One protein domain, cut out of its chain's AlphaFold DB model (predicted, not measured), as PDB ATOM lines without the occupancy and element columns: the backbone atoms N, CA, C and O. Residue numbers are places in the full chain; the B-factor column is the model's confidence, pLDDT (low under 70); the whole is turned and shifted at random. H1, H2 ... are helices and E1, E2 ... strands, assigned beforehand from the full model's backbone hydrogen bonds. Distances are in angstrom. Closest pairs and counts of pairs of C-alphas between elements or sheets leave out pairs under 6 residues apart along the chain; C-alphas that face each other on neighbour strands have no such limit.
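AT A GLANCE: This is residues 192 to 321 of the 321 residues of an uncharacterized protein of Williamwhitmania taraxaci (UniProt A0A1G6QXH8). A wall of four long strands, E1 to E4, bends at one end, where a two-stranded ribbon, E5 and E8, crosses it; the helices H1 and H2 lie side by side beyond that end. A loose arm of short pieces, H4, H5 and the hairpin E6 and E7, reaches away from this body, and the strand E8 follows its return. The printed part has 130 residues, with five named helices and eight named strands in the order E1 E2 E3 E4 H1 H2 E5 H3 H4 H5 E6 E7 E8, and its class is mixed. The large sheet has the order E1 E2 E3 E4, all antiparallel. The whole is loose, with a radius of gyration of the C-alphas of 18.3 A and spans of 51 by 43 by 26 A.

HOW THE PARTS SIT: The largest sheet holds E1, residues 194 to 202, E2, 206 to 213, E3, 216 to 224, and E4, 230 to 235. It is a meander, each strand the antiparallel neighbour of the one before, and is twisted. E1 and E2 form a hairpin, with N 198 and O 210 within hydrogen-bond range at 2.8 A; for E2 and E3, N 209 and O 221 are at 2.9 A, and for E3 and E4, N 222 and O 232 at 2.8 A. E1 bends by 89 degrees at residue 197 and E3 by 53 degrees at residue 219. E8, residues 312 to 318, comes closest to E3 at the C-alphas of Val 216 and Ile 314, 4.6 A apart. E5, residues 264 to 270, is its antiparallel neighbour, with N 267 and O 315 at 2.9 A. H1, residues 238 to 247, is on the large sheet, making two layers, a helix on one face of a sheet; its closest C-alphas to E3 are Gln 244 and Val 216, 6.2 A. H2, residues 252 to 262, is close to H1 but not clearly touching, at a shallow tilt of 21 degrees, opposite ways; the closest C-alphas are Ile 247 and Ile 255, 6.1 A. H3, residues 272 to 275, and H4, residues 277 to 280, are close but not clearly touching, with the C-alphas of Ser 272 and Lys 278 6.5 A apart. E6, residues 297 to 300, and E7, residues 303 to 306, form a hairpin, with N 298 and O 305 at 2.9 A. H5, residues 288 to 291, comes closest to E6 at the C-alphas of Ser 289 and Val 299, 7.1 A. In H1 and H2 every O i to N i+4 pair is within hydrogen-bond range; H3, H4 and H5 are too short for such a pair.

IN THESE COORDINATES: E1 begins at C-alpha 194, (25.630, 103.378, 61.659), and E8 ends at C-alpha 318, (32.917, 92.174, 77.051). From first to last C-alpha, E1 measures 18.7 A, E2 23.0 A, E3 24.0 A, E5 19.1 A and E8 19.9 A.

THE WHOLE: The two C-alphas farthest apart, those of Thr 291 and Gln 321, are 53.8 A apart. The printed part has no cut and no long link. Its mean pLDDT is 78.5, and 36 residues are under 70, among them 250 to 256 and 266 to 273.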
ATOM      1  N   GLY A 192      27.684 102.535  54.675       87.44
ATOM      2  CA  GLY A 192      26.524 101.858  55.255       87.44
ATOM      3  C   GLY A 192      26.678 101.551  56.739       87.44
ATOM      4  O   GLY A 192      25.936 100.740  57.279       87.44
ATOM      5  N   LEU A 193      27.625 102.182  57.429       86.19
ATOM      6  CA  LEU A 193      27.833 101.952  58.852       86.19
ATOM      7  C   LEU A 193      27.021 102.949  59.681       86.19
ATOM      8  O   LEU A 193      27.050 104.149  59.404       86.19
ATOM      9  N   MET A 194      26.320 102.481  60.719       90.25
ATOM     10  CA  MET A 194      25.630 103.378  61.659       90.25
ATOM     11  C   MET A 194      26.619 104.381  62.271       90.25
ATOM     12  O   MET A 194      27.697 104.012  62.739       90.25
ATOM     13  N   THR A 195      26.268 105.664  62.277       89.94
ATOM     14  CA  THR A 195      27.124 106.724  62.823       89.94
ATOM     15  C   THR A 195      26.300 107.809  63.520       89.94
ATOM     16  O   THR A 195      25.108 107.961  63.266       89.94
ATOM     17  N   GLY A 196      26.919 108.572  64.415       92.75
ATOM     18  CA  GLY A 196      26.269 109.575  65.251       92.75
ATOM     19  C   GLY A 196      25.237 109.004  66.221       92.75
ATOM     20  O   GLY A 196      25.326 107.859  66.658       92.75
ATOM     21  N   LYS A 197      24.270 109.850  66.580       95.50
ATOM     22  CA  LYS A 197      23.233 109.525  67.557       95.50
ATOM     23  C   LYS A 197      22.050 108.849  66.883       95.50
ATOM     24  O   LYS A 197      21.587 109.316  65.842       95.50
ATOM     25  N   TRP A 198      21.536 107.812  67.520       95.31
ATOM     26  CA  TRP A 198      20.331 107.107  67.122       95.31
ATOM     27  C   TRP A 198      19.303 107.152  68.241       95.31
ATOM     28  O   TRP A 198      19.631 106.971  69.415       95.31
ATOM     29  N   SER A 199      18.050 107.364  67.858       95.56
ATOM     30  CA  SER A 199      16.895 107.245  68.735       95.56
ATOM     31  C   SER A 199      15.964 106.193  68.160       95.56
ATOM     32  O   SER A 199      15.605 106.269  66.989       95.56
ATOM     33  N   ILE A 200      15.618 105.203  68.975       94.06
ATOM     34  CA  ILE A 200      14.709 104.115  68.620       94.06
ATOM     35  C   ILE A 200      13.653 104.066  69.714       94.06
ATOM     36  O   ILE A 200      13.967 103.822  70.878       94.06
ATOM     37  N   ILE A 201      12.407 104.318  69.357       94.00
ATOM     38  CA  ILE A 201      11.266 104.260  70.259       94.00
ATOM     39  C   ILE A 201      10.454 103.043  69.853       94.00
ATOM     40  O   ILE A 201       9.858 103.032  68.784       94.00
ATOM     41  N   ASP A 202      10.445 102.037  70.714       91.19
ATOM     42  CA  ASP A 202       9.491 100.936  70.691       91.19
ATOM     43  C   ASP A 202       8.203 101.440  71.358       91.19
ATOM     44  O   ASP A 202       8.178 101.721  72.568       91.19
ATOM     45  N   VAL A 203       7.182 101.694  70.542       87.56
ATOM     46  CA  VAL A 203       6.010 102.500  70.896       87.56
ATOM     47  C   VAL A 203       5.284 101.883  72.091       87.56
ATOM     48  O   VAL A 203       4.814 100.754  72.063       87.56
ATOM     49  N   GLY A 204       5.192 102.656  73.176       88.44
ATOM     50  CA  GLY A 204       4.561 102.224  74.427       88.44
ATOM     51  C   GLY A 204       5.422 101.314  75.311       88.44
ATOM     52  O   GLY A 204       5.033 101.044  76.447       88.44
ATOM     53  N   ILE A 205       6.603 100.888  74.853       90.75
ATOM     54  CA  ILE A 205       7.456  99.927  75.562       90.75
ATOM     55  C   ILE A 205       8.734 100.600  76.064       90.75
ATOM     56  O   ILE A 205       8.964 100.718  77.275       90.75
ATOM     57  N   SER A 206       9.606 101.035  75.154       93.12
ATOM     58  CA  SER A 206      10.938 101.502  75.528       93.12
ATOM     59  C   SER A 206      11.540 102.491  74.544       93.12
ATOM     60  O   SER A 206      11.207 102.518  73.369       93.12
ATOM     61  N   GLN A 207      12.446 103.315  75.052       94.12
ATOM     62  CA  GLN A 207      13.247 104.231  74.260       94.12
ATOM     63  C   GLN A 207      14.700 103.801  74.377       94.12
ATOM     64  O   GLN A 207      15.207 103.597  75.483       94.12
ATOM     65  N   ILE A 208      15.364 103.672  73.240       92.50
ATOM     66  CA  ILE A 208      16.777 103.356  73.129       92.50
ATOM     67  C   ILE A 208      17.484 104.569  72.526       92.50
ATOM     68  O   ILE A 208      17.086 105.098  71.488       92.50
ATOM     69  N   GLU A 209      18.545 104.999  73.195       93.12
ATOM     70  CA  GLU A 209      19.500 105.984  72.702       93.12
ATOM     71  C   GLU A 209      20.830 105.281  72.448       93.12
ATOM     72  O   GLU A 209      21.379 104.644  73.357       93.12
ATOM     73  N   LEU A 210      21.351 105.419  71.230       90.56
ATOM     74  CA  LEU A 210      22.658 104.893  70.853       90.56
ATOM     75  C   LEU A 210      23.551 106.020  70.357       90.56
ATOM     76  O   LEU A 210      23.087 106.898  69.635       90.56
ATOM     77  N   ASP A 211      24.838 105.931  70.664       89.94
ATOM     78  CA  ASP A 211      25.863 106.652  69.915       89.94
ATOM     79  C   ASP A 211      26.686 105.609  69.160       89.94
ATOM     80  O   ASP A 211      27.069 104.590  69.737       89.94
ATOM     81  N   ALA A 212      26.933 105.840  67.876       86.88
ATOM     82  CA  ALA A 212      27.752 104.976  67.042       86.88
ATOM     83  C   ALA A 212      28.782 105.793  66.259       86.88
ATOM     84  O   ALA A 212      28.541 106.937  65.876       86.88
ATOM     85  N   LEU A 213      29.933 105.195  65.978       84.31
ATOM     86  CA  LEU A 213      30.930 105.761  65.073       84.31
ATOM     87  C   LEU A 213      31.520 104.634  64.232       84.31
ATOM     88  O   LEU A 213      32.035 103.650  64.768       84.31
ATOM     89  N   ASN A 214      31.432 104.793  62.908       77.06
ATOM     90  CA  ASN A 214      31.854 103.795  61.920       77.06
ATOM     91  C   ASN A 214      31.253 102.408  62.202       77.06
ATOM     92  O   ASN A 214      31.942 101.391  62.151       77.06
ATOM     93  N   GLY A 215      29.968 102.378  62.560       78.00
ATOM     94  CA  GLY A 215      29.201 101.160  62.798       78.00
ATOM     95  C   GLY A 215      29.367 100.607  64.201       78.00
ATOM     96  O   GLY A 215      28.529  99.829  64.624       78.00
ATOM     97  N   VAL A 216      30.383 101.014  64.955       78.69
ATOM     98  CA  VAL A 216      30.587 100.522  66.319       78.69
ATOM     99  C   VAL A 216      29.761 101.357  67.293       78.69
ATOM    100  O   VAL A 216      29.881 102.584  67.313       78.69
ATOM    101  N   VAL A 217      28.932 100.699  68.101       83.81
ATOM    102  CA  VAL A 217      28.139 101.346  69.158       83.81
ATOM    103  C   VAL A 217      29.056 101.696  70.333       83.81
ATOM    104  O   VAL A 217      29.770 100.837  70.835       83.81
ATOM    105  N   SER A 218      29.049 102.958  70.764       78.94
ATOM    106  CA  SER A 218      29.848 103.497  71.876       78.94
ATOM    107  C   SER A 218      29.003 103.935  73.075       78.94
ATOM    108  O   SER A 218      29.527 104.291  74.127       78.94
ATOM    109  N   LYS A 219      27.680 103.936  72.933       85.50
ATOM    110  CA  LYS A 219      26.740 104.176  74.027       85.50
ATOM    111  C   LYS A 219      25.467 103.412  73.737       85.50
ATOM    112  O   LYS A 219      24.973 103.466  72.616       85.50
ATOM    113  N   PHE A 220      24.926 102.753  74.753       87.44
ATOM    114  CA  PHE A 220      23.615 102.126  74.673       87.44
ATOM    115  C   PHE A 220      22.842 102.424  75.951       87.44
ATOM    116  O   PHE A 220      23.255 102.022  77.039       87.44
ATOM    117  N   VAL A 221      21.707 103.111  75.842       91.12
ATOM    118  CA  VAL A 221      20.815 103.376  76.976       91.12
ATOM    119  C   VAL A 221      19.399 102.993  76.586       91.12
ATOM    120  O   VAL A 221      18.841 103.580  75.669       91.12
ATOM    121  N   LYS A 222      18.797 102.053  77.316       92.75
ATOM    122  CA  LYS A 222      17.388 101.671  77.182       92.75
ATOM    123  C   LYS A 222      16.605 102.145  78.399       92.75
ATOM    124  O   LYS A 222      16.963 101.834  79.538       92.75
ATOM    125  N   ARG A 223      15.517 102.871  78.165       96.00
ATOM    126  CA  ARG A 223      14.605 103.406  79.183       96.00
ATOM    127  C   ARG A 223      13.190 102.913  78.948       96.00
ATOM    128  O   ARG A 223      12.802 102.657  77.813       96.00
ATOM    129  N   ASN A 224      12.412 102.810  80.015       94.62
ATOM    130  CA  ASN A 224      10.969 102.652  79.897       94.62
ATOM    131  C   ASN A 224      10.349 103.993  79.463       94.62
ATOM    132  O   ASN A 224      10.639 105.023  80.074       94.62
ATOM    133  N   VAL A 225       9.502 103.980  78.430       91.62
ATOM    134  CA  VAL A 225       8.891 105.206  77.872       91.62
ATOM    135  C   VAL A 225       7.951 105.898  78.864       91.62
ATOM    136  O   VAL A 225       7.902 107.122  78.899       91.62
ATOM    137  N   SER A 226       7.236 105.143  79.704       90.56
ATOM    138  CA  SER A 226       6.211 105.689  80.608       90.56
ATOM    139  C   SER A 226       6.767 106.477  81.798       90.56
ATOM    140  O   SER A 226       6.113 107.396  82.282       90.56
ATOM    141  N   ASN A 227       7.957 106.122  82.292       92.25
ATOM    142  CA  ASN A 227       8.503 106.683  83.536       92.25
ATOM    143  C   ASN A 227       9.985 107.084  83.453       92.25
ATOM    144  O   ASN A 227      10.558 107.530  84.445       92.25
ATOM    145  N   GLY A 228      10.635 106.897  82.301       91.88
ATOM    146  CA  GLY A 228      12.032 107.278  82.072       91.88
ATOM    147  C   GLY A 228      13.076 106.432  82.815       91.88
ATOM    148  O   GLY A 228      14.282 106.691  82.676       91.88
ATOM    149  N   LYS A 229      12.656 105.411  83.579       94.19
ATOM    150  CA  LYS A 229      13.554 104.527  84.332       94.19
ATOM    151  C   LYS A 229      14.512 103.828  83.374       94.19
ATOM    152  O   LYS A 229      14.084 103.217  82.395       94.19
ATOM    153  N   VAL A 230      15.809 103.888  83.681       94.00
ATOM    154  CA  VAL A 230      16.834 103.128  82.955       94.00
ATOM    155  C   VAL A 230      16.592 101.642  83.197       94.00
ATOM    156  O   VAL A 230      16.621 101.181  84.336       94.00
ATOM    157  N   LEU A 231      16.337 100.913  82.117       90.12
ATOM    158  CA  LEU A 231      16.192  99.460  82.118       90.12
ATOM    159  C   LEU A 231      17.545  98.789  81.900       90.12
ATOM    160  O   LEU A 231      17.849  97.781  82.526       90.12
ATOM    161  N   PHE A 232      18.354  99.365  81.013       85.31
ATOM    162  CA  PHE A 232      19.678  98.863  80.692       85.31
ATOM    163  C   PHE A 232      20.570 100.011  80.223       85.31
ATOM    164  O   PHE A 232      20.114 100.934  79.545       85.31
ATOM    165  N   ARG A 233      21.849  99.947  80.583       85.88
ATOM    166  CA  ARG A 233      22.868 100.891  80.143       85.88
ATOM    167  C   ARG A 233      24.178 100.144  79.943       85.88
ATOM    168  O   ARG A 233      24.604  99.423  80.841       85.88
ATOM    169  N   SER A 234      24.797 100.347  78.786       75.38
ATOM    170  CA  SER A 234      26.178  99.963  78.519       75.38
ATOM    171  C   SER A 234      26.970 101.240  78.269       75.38
ATOM    172  O   SER A 234      26.725 101.953  77.289       75.38
ATOM    173  N   ASP A 235      27.865 101.551  79.203       68.56
ATOM    174  CA  ASP A 235      28.863 102.596  79.032       68.56
ATOM    175  C   ASP A 235      30.128 101.930  78.496       68.56
ATOM    176  O   ASP A 235      30.714 101.070  79.153       68.56
ATOM    177  N   TYR A 236      30.522 102.297  77.279       66.69
ATOM    178  CA  TYR A 236      31.754 101.802  76.688       66.69
ATOM    179  C   TYR A 236      32.930 102.528  77.342       66.69
ATOM    180  O   TYR A 236      33.010 103.756  77.314       66.69
ATOM    181  N   ASP A 237      33.826 101.768  77.966       64.06
ATOM    182  CA  ASP A 237      35.044 102.312  78.560       64.06
ATOM    183  C   ASP A 237      36.039 102.811  77.489       64.06
ATOM    184  O   ASP A 237      35.898 102.575  76.286       64.06
ATOM    185  N   ALA A 238      37.068 103.540  77.934       67.44
ATOM    186  CA  ALA A 238      38.081 104.124  77.052       67.44
ATOM    187  C   ALA A 238      38.824 103.080  76.191       67.44
ATOM    188  O   ALA A 238      39.300 103.403  75.102       67.44
ATOM    189  N   GLU A 239      38.908 101.830  76.654       65.94
ATOM    190  CA  GLU A 239      39.540 100.729  75.927       65.94
ATOM    191  C   GLU A 239      38.686 100.317  74.720       65.94
ATOM    192  O   GLU A 239      39.202 100.191  73.606       65.94
ATOM    193  N   LEU A 240      37.366 100.212  74.896       67.25
ATOM    194  CA  LEU A 240      36.438  99.916  73.805       67.25
ATOM    195  C   LEU A 240      36.390 101.033  72.745       67.25
ATOM    196  O   LEU A 240      36.316 100.742  71.549       67.25
ATOM    197  N   LEU A 241      36.531 102.300  73.148       69.06
ATOM    198  CA  LEU A 241      36.677 103.438  72.222       69.06
ATOM    199  C   LEU A 241      37.990 103.375  71.406       69.06
ATOM    200  O   LEU A 241      38.033 103.727  70.221       69.06
ATOM    201  N   LEU A 242      39.080 102.883  72.004       70.06
ATOM    202  CA  LEU A 242      40.350 102.642  71.303       70.06
ATOM    203  C   LEU A 242      40.241 101.478  70.307       70.06
ATOM    204  O   LEU A 242      40.735 101.571  69.179       70.06
ATOM    205  N   ILE A 243      39.566 100.398  70.702       68.25
ATOM    206  CA  ILE A 243      39.258  99.241  69.852       68.25
ATOM    207  C   ILE A 243      38.426  99.674  68.636       68.25
ATOM    208  O   ILE A 243      38.749  99.292  67.515       68.25
ATOM    209  N   GLN A 244      37.443 100.556  68.815       67.25
ATOM    210  CA  GLN A 244      36.624 101.125  67.739       67.25
ATOM    211  C   GLN A 244      37.453 101.843  66.660       67.25
ATOM    212  O   GLN A 244      37.245 101.641  65.459       67.25
ATOM    213  N   THR A 245      38.451 102.630  67.069       66.75
ATOM    214  CA  THR A 245      39.362 103.302  66.126       66.75
ATOM    215  C   THR A 245      40.202 102.292  65.339       66.75
ATOM    216  O   THR A 245      40.466 102.500  64.151       66.75
ATOM    217  N   LYS A 246      40.595 101.177  65.968       73.62
ATOM    218  CA  LYS A 246      41.340 100.091  65.316       73.62
ATOM    219  C   LYS A 246      40.458  99.294  64.351       73.62
ATOM    220  O   LYS A 246      40.865  99.125  63.208       73.62
ATOM    221  N   ILE A 247      39.246  98.895  64.751       68.94
ATOM    222  CA  ILE A 247      38.293  98.136  63.913       68.94
ATOM    223  C   ILE A 247      38.039  98.849  62.583       68.94
ATOM    224  O   ILE A 247      38.098  98.224  61.531       68.94
ATOM    225  N   SER A 248      37.857 100.174  62.606       63.94
ATOM    226  CA  SER A 248      37.600 100.961  61.389       63.94
ATOM    227  C   SER A 248      38.719 100.913  60.329       63.94
ATOM    228  O   SER A 248      38.504 101.341  59.191       63.94
ATOM    229  N   LYS A 249      39.905 100.406  60.695       71.56
ATOM    230  CA  LYS A 249      41.116 100.321  59.865       71.56
ATOM    231  C   LYS A 249      41.531  98.885  59.524       71.56
ATOM    232  O   LYS A 249      42.503  98.713  58.794       71.56
ATOM    233  N   LEU A 250      40.857  97.872  60.067       68.19
ATOM    234  CA  LEU A 250      41.257  96.470  59.936       68.19
ATOM    235  C   LEU A 250      40.488  95.761  58.813       68.19
ATOM    236  O   LEU A 250      39.334  96.077  58.528       68.19
ATOM    237  N   SER A 251      41.141  94.780  58.185       66.88
ATOM    238  CA  SER A 251      40.461  93.759  57.385       66.88
ATOM    239  C   SER A 251      39.640  92.837  58.296       66.88
ATOM    240  O   SER A 251      39.815  92.843  59.515       66.88
ATOM    241  N   ARG A 252      38.771  92.005  57.710       60.41
ATOM    242  CA  ARG A 252      37.939  91.051  58.461       60.41
ATOM    243  C   ARG A 252      38.772  90.134  59.371       60.41
ATOM    244  O   ARG A 252      38.498  90.071  60.562       60.41
ATOM    245  N   ASP A 253      39.854  89.556  58.855       65.75
ATOM    246  CA  ASP A 253      40.762  88.691  59.631       65.75
ATOM    247  C   ASP A 253      41.487  89.452  60.765       65.75
ATOM    248  O   ASP A 253      41.807  88.904  61.825       65.75
ATOM    249  N   GLY A 254      41.720  90.754  60.563       69.25
ATOM    250  CA  GLY A 254      42.273  91.642  61.583       69.25
ATOM    251  C   GLY A 254      41.301  91.912  62.735       69.25
ATOM    252  O   GLY A 254      41.739  92.074  63.873       69.25
ATOM    253  N   ILE A 255      39.992  91.928  62.461       67.12
ATOM    254  CA  ILE A 255      38.948  92.077  63.484       67.12
ATOM    255  C   ILE A 255      38.917  90.836  64.386       67.12
ATOM    256  O   ILE A 255      38.943  90.985  65.605       67.12
ATOM    257  N   ASP A 256      38.970  89.625  63.824       67.81
ATOM    258  CA  ASP A 256      38.920  88.376  64.604       67.81
ATOM    259  C   ASP A 256      40.117  88.230  65.559       67.81
ATOM    260  O   ASP A 256      39.957  87.882  66.735       67.81
ATOM    261  N   SER A 257      41.314  88.592  65.091       73.44
ATOM    262  CA  SER A 257      42.537  88.601  65.911       73.44
ATOM    263  C   SER A 257      42.457  89.615  67.067       73.44
ATOM    264  O   SER A 257      42.924  89.360  68.185       73.44
ATOM    265  N   LEU A 258      41.829  90.773  66.826       73.62
ATOM    266  CA  LEU A 258      41.580  91.793  67.846       73.62
ATOM    267  C   LEU A 258      40.569  91.297  68.895       73.62
ATOM    268  O   LEU A 258      40.786  91.496  70.090       73.62
ATOM    269  N   CYS A 259      39.503  90.613  68.476       71.25
ATOM    270  CA  CYS A 259      38.499  90.049  69.383       71.25
ATOM    271  C   CYS A 259      39.099  89.028  70.348       71.25
ATOM    272  O   CYS A 259      38.892  89.127  71.560       71.25
ATOM    273  N   GLN A 260      39.876  88.078  69.819       73.00
ATOM    274  CA  GLN A 260      40.487  87.008  70.611       73.00
ATOM    275  C   GLN A 260      41.477  87.556  71.645       73.00
ATOM    276  O   GLN A 260      41.424  87.175  72.814       73.00
ATOM    277  N   SER A 261      42.335  88.496  71.241       77.88
ATOM    278  CA  SER A 261      43.340  89.093  72.133       77.88
ATOM    279  C   SER A 261      42.740  89.945  73.257       77.88
ATOM    280  O   SER A 261      43.347  90.053  74.319       77.88
ATOM    281  N   ASN A 262      41.543  90.507  73.062       70.81
ATOM    282  CA  ASN A 262      40.903  91.421  74.017       70.81
ATOM    283  C   ASN A 262      39.682  90.810  74.737       70.81
ATOM    284  O   ASN A 262      38.984  91.520  75.460       70.81
ATOM    285  N   LYS A 263      39.408  89.505  74.562       75.50
ATOM    286  CA  LYS A 263      38.232  88.805  75.130       75.50
ATOM    287  C   LYS A 263      36.907  89.517  74.823       75.50
ATOM    288  O   LYS A 263      36.029  89.655  75.680       75.50
ATOM    289  N   LEU A 264      36.784  89.994  73.591       71.75
ATOM    290  CA  LEU A 264      35.603  90.702  73.119       71.75
ATOM    291  C   LEU A 264      34.702  89.740  72.361       71.75
ATOM    292  O   LEU A 264      35.176  88.905  71.588       71.75
ATOM    293  N   LYS A 265      33.398  89.923  72.528       72.38
ATOM    294  CA  LYS A 265      32.404  89.427  71.591       72.38
ATOM    295  C   LYS A 265      32.060  90.564  70.637       72.38
ATOM    296  O   LYS A 265      31.705  91.655  71.081       72.38
ATOM    297  N   ILE A 266      32.192  90.311  69.340       67.44
ATOM    298  CA  ILE A 266      31.687  91.205  68.304       67.44
ATOM    299  C   ILE A 266      30.473  90.551  67.666       67.44
ATOM    300  O   ILE A 266      30.596  89.519  67.009       67.44
ATOM    301  N   ASP A 267      29.323  91.195  67.821       68.62
ATOM    302  CA  ASP A 267      28.132  90.873  67.055       68.62
ATOM    303  C   ASP A 267      28.007  91.898  65.926       68.62
ATOM    304  O   ASP A 267      27.793  93.092  66.152       68.62
ATOM    305  N   THR A 268      28.183  91.433  64.689       65.06
ATOM    306  CA  THR A 268      27.877  92.240  63.502       65.06
ATOM    307  C   THR A 268      26.434  91.971  63.121       65.06
ATOM    308  O   THR A 268      26.097  90.857  62.717       65.06
ATOM    309  N   LEU A 269      25.579  92.978  63.261       65.44
ATOM    310  CA  LEU A 269      24.158  92.855  62.975       65.44
ATOM    311  C   LEU A 269      23.801  93.742  61.775       65.44
ATOM    312  O   LEU A 269      24.132  94.933  61.758       65.44
ATOM    313  N   PRO A 270      23.116  93.188  60.759       66.62
ATOM    314  CA  PRO A 270      22.400  94.000  59.788       66.62
ATOM    315  C   PRO A 270      21.447  94.936  60.533       66.62
ATOM    316  O   PRO A 270      20.721  94.487  61.423       66.62
ATOM    317  N   SER A 271      21.378  96.215  60.159       63.12
ATOM    318  CA  SER A 271      20.392  97.120  60.775       63.12
ATOM    319  C   SER A 271      18.950  96.666  60.535       63.12
ATOM    320  O   SER A 271      18.078  96.945  61.354       63.12
ATOM    321  N   SER A 272      18.701  95.891  59.473       60.22
ATOM    322  CA  SER A 272      17.405  95.245  59.236       60.22
ATOM    323  C   SER A 272      16.972  94.334  60.385       60.22
ATOM    324  O   SER A 272      15.788  94.254  60.668       60.22
ATOM    325  N   ASN A 273      17.896  93.695  61.105       68.50
ATOM    326  CA  ASN A 273      17.517  92.808  62.206       68.50
ATOM    327  C   ASN A 273      16.952  93.573  63.412       68.50
ATOM    328  O   ASN A 273      16.319  92.965  64.268       68.50
ATOM    329  N   MET A 274      17.186  94.888  63.495       71.00
ATOM    330  CA  MET A 274      16.697  95.713  64.599       71.00
ATOM    331  C   MET A 274      15.360  96.401  64.288       71.00
ATOM    332  O   MET A 274      14.606  96.672  65.216       71.00
ATOM    333  N   PHE A 275      15.064  96.707  63.019       78.06
ATOM    334  CA  PHE A 275      13.871  97.487  62.652       78.06
ATOM    335  C   PHE A 275      13.283  97.179  61.255       78.06
ATOM    336  O   PHE A 275      12.584  98.012  60.693       78.06
ATOM    337  N   ASP A 276      13.601  96.010  60.690       79.19
ATOM    338  CA  ASP A 276      13.162  95.400  59.416       79.19
ATOM    339  C   ASP A 276      12.594  96.314  58.315       79.19
ATOM    340  O   ASP A 276      11.559  96.068  57.698       79.19
ATOM    341  N   TYR A 277      13.301  97.406  58.029       85.31
ATOM    342  CA  TYR A 277      12.788  98.419  57.114       85.31
ATOM    343  C   TYR A 277      12.897  98.019  55.630       85.31
ATOM    344  O   TYR A 277      12.326  98.689  54.766       85.31
ATOM    345  N   LYS A 278      13.646  96.952  55.311       85.12
ATOM    346  CA  LYS A 278      13.817  96.477  53.928       85.12
ATOM    347  C   LYS A 278      12.478  96.054  53.332       85.12
ATOM    348  O   LYS A 278      12.255  96.306  52.158       85.12
ATOM    349  N   GLU A 279      11.564  95.511  54.138       84.62
ATOM    350  CA  GLU A 279      10.264  95.016  53.673       84.62
ATOM    351  C   GLU A 279       9.374  96.125  53.095       84.62
ATOM    352  O   GLU A 279       8.480  95.861  52.293       84.62
ATOM    353  N   PHE A 280       9.625  97.389  53.450       87.31
ATOM    354  CA  PHE A 280       8.939  98.538  52.848       87.31
ATOM    355  C   PHE A 280       9.418  98.833  51.419       87.31
ATOM    356  O   PHE A 280       8.692  99.444  50.634       87.31
ATOM    357  N   PHE A 281      10.630  98.388  51.081       85.38
ATOM    358  CA  PHE A 281      11.289  98.537  49.779       85.38
ATOM    359  C   PHE A 281      11.454  97.206  49.029       85.38
ATOM    360  O   PHE A 281      12.037  97.170  47.941       85.38
ATOM    361  N   ASP A 282      10.978  96.118  49.626       72.38
ATOM    362  CA  ASP A 282      11.093  94.759  49.130       72.38
ATOM    363  C   ASP A 282       9.717  94.108  49.134       72.38
ATOM    364  O   ASP A 282       9.316  93.524  50.135       72.38
ATOM    365  N   LYS A 283       8.979  94.239  48.022       58.72
ATOM    366  CA  LYS A 283       7.759  93.457  47.769       58.72
ATOM    367  C   LYS A 283       7.506  93.250  46.277       58.72
ATOM    368  O   LYS A 283       7.675  94.155  45.458       58.72
ATOM    369  N   ARG A 284       6.896  92.091  45.991       59.84
ATOM    370  CA  ARG A 284       6.104  91.758  44.785       59.84
ATOM    371  C   ARG A 284       5.120  92.868  44.381       59.84
ATOM    372  O   ARG A 284       4.836  93.042  43.207       59.84
ATOM    373  N   ILE A 285       4.650  93.648  45.359       65.56
ATOM    374  CA  ILE A 285       3.720  94.771  45.174       65.56
ATOM    375  C   ILE A 285       4.279  95.850  44.231       65.56
ATOM    376  O   ILE A 285       3.507  96.489  43.525       65.56
ATOM    377  N   PHE A 286       5.598  96.058  44.193       73.75
ATOM    378  CA  PHE A 286       6.221  97.093  43.358       73.75
ATOM    379  C   PHE A 286       6.826  96.546  42.063       73.75
ATOM    380  O   PHE A 286       7.533  97.268  41.358       73.75
ATOM    381  N   MET A 287       6.552  95.277  41.745       77.44
ATOM    382  CA  MET A 287       6.909  94.643  40.474       77.44
ATOM    383  C   MET A 287       8.387  94.838  40.092       77.44
ATOM    384  O   MET A 287       8.742  95.226  38.972       77.44
ATOM    385  N   HIS A 288       9.284  94.674  41.068       74.88
ATOM    386  CA  HIS A 288      10.715  94.884  40.853       74.88
ATOM    387  C   HIS A 288      11.289  93.909  39.814       74.88
ATOM    388  O   HIS A 288      12.127  94.322  39.011       74.88
ATOM    389  N   SER A 289      10.804  92.665  39.794       72.56
ATOM    390  CA  SER A 289      11.186  91.626  38.833       72.56
ATOM    391  C   SER A 289      10.754  91.959  37.405       72.56
ATOM    392  O   SER A 289      11.528  91.769  36.476       72.56
ATOM    393  N   GLU A 290       9.557  92.508  37.215       82.12
ATOM    394  CA  GLU A 290       8.972  92.773  35.894       82.12
ATOM    395  C   GLU A 290       9.452  94.118  35.319       82.12
ATOM    396  O   GLU A 290       9.565  94.317  34.099       82.12
ATOM    397  N   THR A 291       9.761  95.070  36.205       86.00
ATOM    398  CA  THR A 291      10.309  96.369  35.807       86.00
ATOM    399  C   THR A 291      11.808  96.316  35.501       86.00
ATOM    400  O   THR A 291      12.262  97.168  34.751       86.00
ATOM    401  N   GLU A 292      12.574  95.325  35.963       88.81
ATOM    402  CA  GLU A 292      13.999  95.139  35.610       88.81
ATOM    403  C   GLU A 292      14.876  96.407  35.789       88.81
ATOM    404  O   GLU A 292      14.470  97.421  36.357       88.81
ATOM    405  N   GLY A 293      16.134  96.371  35.341       92.06
ATOM    406  CA  GLY A 293      17.014  97.545  35.290       92.06
ATOM    407  C   GLY A 293      17.549  98.038  36.642       92.06
ATOM    408  O   GLY A 293      18.302  99.014  36.665       92.06
ATOM    409  N   ASP A 294      17.196  97.383  37.748       93.00
ATOM    410  CA  ASP A 294      17.847  97.522  39.052       93.00
ATOM    411  C   ASP A 294      19.000  96.513  39.146       93.00
ATOM    412  O   ASP A 294      18.783  95.307  39.153       93.00
ATOM    413  N   LYS A 295      20.240  96.999  39.225       92.12
ATOM    414  CA  LYS A 295      21.450  96.162  39.281       92.12
ATOM    415  C   LYS A 295      21.634  95.448  40.615       92.12
ATOM    416  O   LYS A 295      22.487  94.570  40.725       92.12
ATOM    417  N   THR A 296      20.899  95.862  41.639       88.00
ATOM    418  CA  THR A 296      20.973  95.259  42.970       88.00
ATOM    419  C   THR A 296      19.979  94.121  43.156       88.00
ATOM    420  O   THR A 296      20.070  93.409  44.152       88.00
ATOM    421  N   ILE A 297      19.092  93.909  42.183       86.31
ATOM    422  CA  ILE A 297      18.133  92.811  42.158       86.31
ATOM    423  C   ILE A 297      18.562  91.837  41.063       86.31
ATOM    424  O   ILE A 297      18.608  92.187  39.886       86.31
ATOM    425  N   VAL A 298      18.896  90.611  41.456       78.19
ATOM    426  CA  VAL A 298      19.286  89.544  40.528       78.19
ATOM    427  C   VAL A 298      18.202  88.480  40.541       78.19
ATOM    428  O   VAL A 298      17.904  87.915  41.589       78.19
ATOM    429  N   VAL A 299      17.607  88.212  39.383       73.31
ATOM    430  CA  VAL A 299      16.682  87.091  39.204       73.31
ATOM    431  C   VAL A 299      17.500  85.900  38.709       73.31
ATOM    432  O   VAL A 299      18.110  85.967  37.645       73.31
ATOM    433  N   GLU A 300      17.551  84.836  39.502       78.50
ATOM    434  CA  GLU A 300      18.209  83.566  39.178       78.50
ATOM    435  C   GLU A 300      17.148  82.446  39.146       78.50
ATOM    436  O   GLU A 300      16.054  82.607  39.690       78.50
ATOM    437  N   ASP A 301      17.464  81.277  38.573       71.50
ATOM    438  CA  ASP A 301      16.513  80.154  38.403       71.50
ATOM    439  C   ASP A 301      15.835  79.689  39.708       71.50
ATOM    440  O   ASP A 301      14.789  79.041  39.686       71.50
ATOM    441  N   ARG A 302      16.435  80.001  40.864       69.19
ATOM    442  CA  ARG A 302      15.950  79.617  42.199       69.19
ATOM    443  C   ARG A 302      15.306  80.757  42.990       69.19
ATOM    444  O   ARG A 302      14.909  80.529  44.132       69.19
ATOM    445  N   GLY A 303      15.203  81.962  42.430       69.62
ATOM    446  CA  GLY A 303      14.557  83.091  43.094       69.62
ATOM    447  C   GLY A 303      15.162  84.453  42.770       69.62
ATOM    448  O   GLY A 303      16.047  84.599  41.934       69.62
ATOM    449  N   THR A 304      14.655  85.473  43.456       71.19
ATOM    450  CA  THR A 304      15.153  86.849  43.356       71.19
ATOM    451  C   THR A 304      16.049  87.157  44.549       71.19
ATOM    452  O   THR A 304      15.638  86.984  45.696       71.19
ATOM    453  N   PHE A 305      17.267  87.619  44.282       74.88
ATOM    454  CA  PHE A 305      18.258  87.982  45.284       74.88
ATOM    455  C   PHE A 305      18.451  89.490  45.330       74.88
ATOM    456  O   PHE A 305      18.773  90.129  44.328       74.88
ATOM    457  N   ASP A 306      18.316  90.034  46.531       80.94
ATOM    458  CA  ASP A 306      18.613  91.423  46.833       80.94
ATOM    459  C   ASP A 306      20.049  91.559  47.357       80.94
ATOM    460  O   ASP A 306      20.412  90.979  48.382       80.94
ATOM    461  N   ARG A 307      20.878  92.324  46.642       80.75
ATOM    462  CA  ARG A 307      22.284  92.594  46.981       80.75
ATOM    463  C   ARG A 307      22.504  94.015  47.515       80.75
ATOM    464  O   ARG A 307      23.649  94.468  47.586       80.75
ATOM    465  N   ARG A 308      21.439  94.743  47.870       83.19
ATOM    466  CA  ARG A 308      21.523  96.085  48.469       83.19
ATOM    467  C   ARG A 308      22.218  96.022  49.827       83.19
ATOM    468  O   ARG A 308      21.971  95.134  50.643       83.19
ATOM    469  N   ASN A 309      23.058  97.016  50.101       83.38
ATOM    470  CA  ASN A 309      23.611  97.207  51.434       83.38
ATOM    471  C   ASN A 309      22.673  98.119  52.245       83.38
ATOM    472  O   ASN A 309      22.728  99.346  52.127       83.38
ATOM    473  N   TYR A 310      21.837  97.496  53.080       84.62
ATOM    474  CA  TYR A 310      20.907  98.142  54.022       84.62
ATOM    475  C   TYR A 310      21.550  98.596  55.335       84.62
ATOM    476  O   TYR A 310      20.857  98.961  56.288       84.62
ATOM    477  N   GLY A 311      22.872  98.576  55.381       80.56
ATOM    478  CA  GLY A 311      23.658  99.023  56.499       80.56
ATOM    479  C   GLY A 311      23.817  97.984  57.595       80.56
ATOM    480  O   GLY A 311      23.143  96.949  57.657       80.56
ATOM    481  N   PHE A 312      24.788  98.265  58.447       79.06
ATOM    482  CA  PHE A 312      25.211  97.365  59.502       79.06
ATOM    483  C   PHE A 312      25.827  98.141  60.657       79.06
ATOM    484  O   PHE A 312      26.274  99.289  60.535       79.06
ATOM    485  N   TYR A 313      25.851  97.470  61.797       77.44
ATOM    486  CA  TYR A 313      26.537  97.927  62.984       77.44
ATOM    487  C   TYR A 313      27.219  96.759  63.683       77.44
ATOM    488  O   TYR A 313      26.955  95.583  63.433       77.44
ATOM    489  N   ILE A 314      28.144  97.133  64.547       73.31
ATOM    490  CA  ILE A 314      29.005  96.276  65.327       73.31
ATOM    491  C   ILE A 314      28.695  96.605  66.779       73.31
ATOM    492  O   ILE A 314      28.944  97.717  67.256       73.31
ATOM    493  N   LEU A 315      28.143  95.629  67.483       75.25
ATOM    494  CA  LEU A 315      28.038  95.674  68.927       75.25
ATOM    495  C   LEU A 315      29.253  94.947  69.498       75.25
ATOM    496  O   LEU A 315      29.457  93.762  69.239       75.25
ATOM    497  N   VAL A 316      30.080  95.679  70.240       70.81
ATOM    498  CA  VAL A 316      31.195  95.090  70.985       70.81
ATOM    499  C   VAL A 316      30.736  94.901  72.424       70.81
ATOM    500  O   VAL A 316      30.296  95.857  73.062       70.81
ATOM    501  N   GLU A 317      30.834  93.684  72.940       70.88
ATOM    502  CA  GLU A 317      30.517  93.359  74.329       70.88
ATOM    503  C   GLU A 317      31.717  92.671  74.984       70.88
ATOM    504  O   GLU A 317      32.414  91.863  74.365       70.88
ATOM    505  N   ARG A 318      31.971  92.971  76.263       68.25
ATOM    506  CA  ARG A 318      32.917  92.174  77.051       68.25
ATOM    507  C   ARG A 318      32.269  90.830  77.368       68.25
ATOM    508  O   ARG A 318      31.127  90.790  77.826       68.25
ATOM    509  N   ILE A 319      33.007  89.737  77.178       68.56
ATOM    510  CA  ILE A 319      32.560  88.417  77.630       68.56
ATOM    511  C   ILE A 319      32.521  88.454  79.163       68.56
ATOM    512  O   ILE A 319      33.562  88.604  79.807       68.56
ATOM    513  N   LYS A 320      31.320  88.376  79.748       61.84
ATOM    514  CA  LYS A 320      31.166  88.256  81.201       61.84
ATOM    515  C   LYS A 320      31.720  86.897  81.636       61.84
ATOM    516  O   LYS A 320      31.326  85.880  81.067       61.84
ATOM    517  N   GLN A 321      32.656  86.920  82.585       50.69
ATOM    518  CA  GLN A 321      33.087  85.732  83.328       50.69
ATOM    519  C   GLN A 321      32.032  85.351  84.360       50.69
ATOM    520  O   GLN A 321      31.379  86.278  84.893       50.69
TER     521      GLN A 321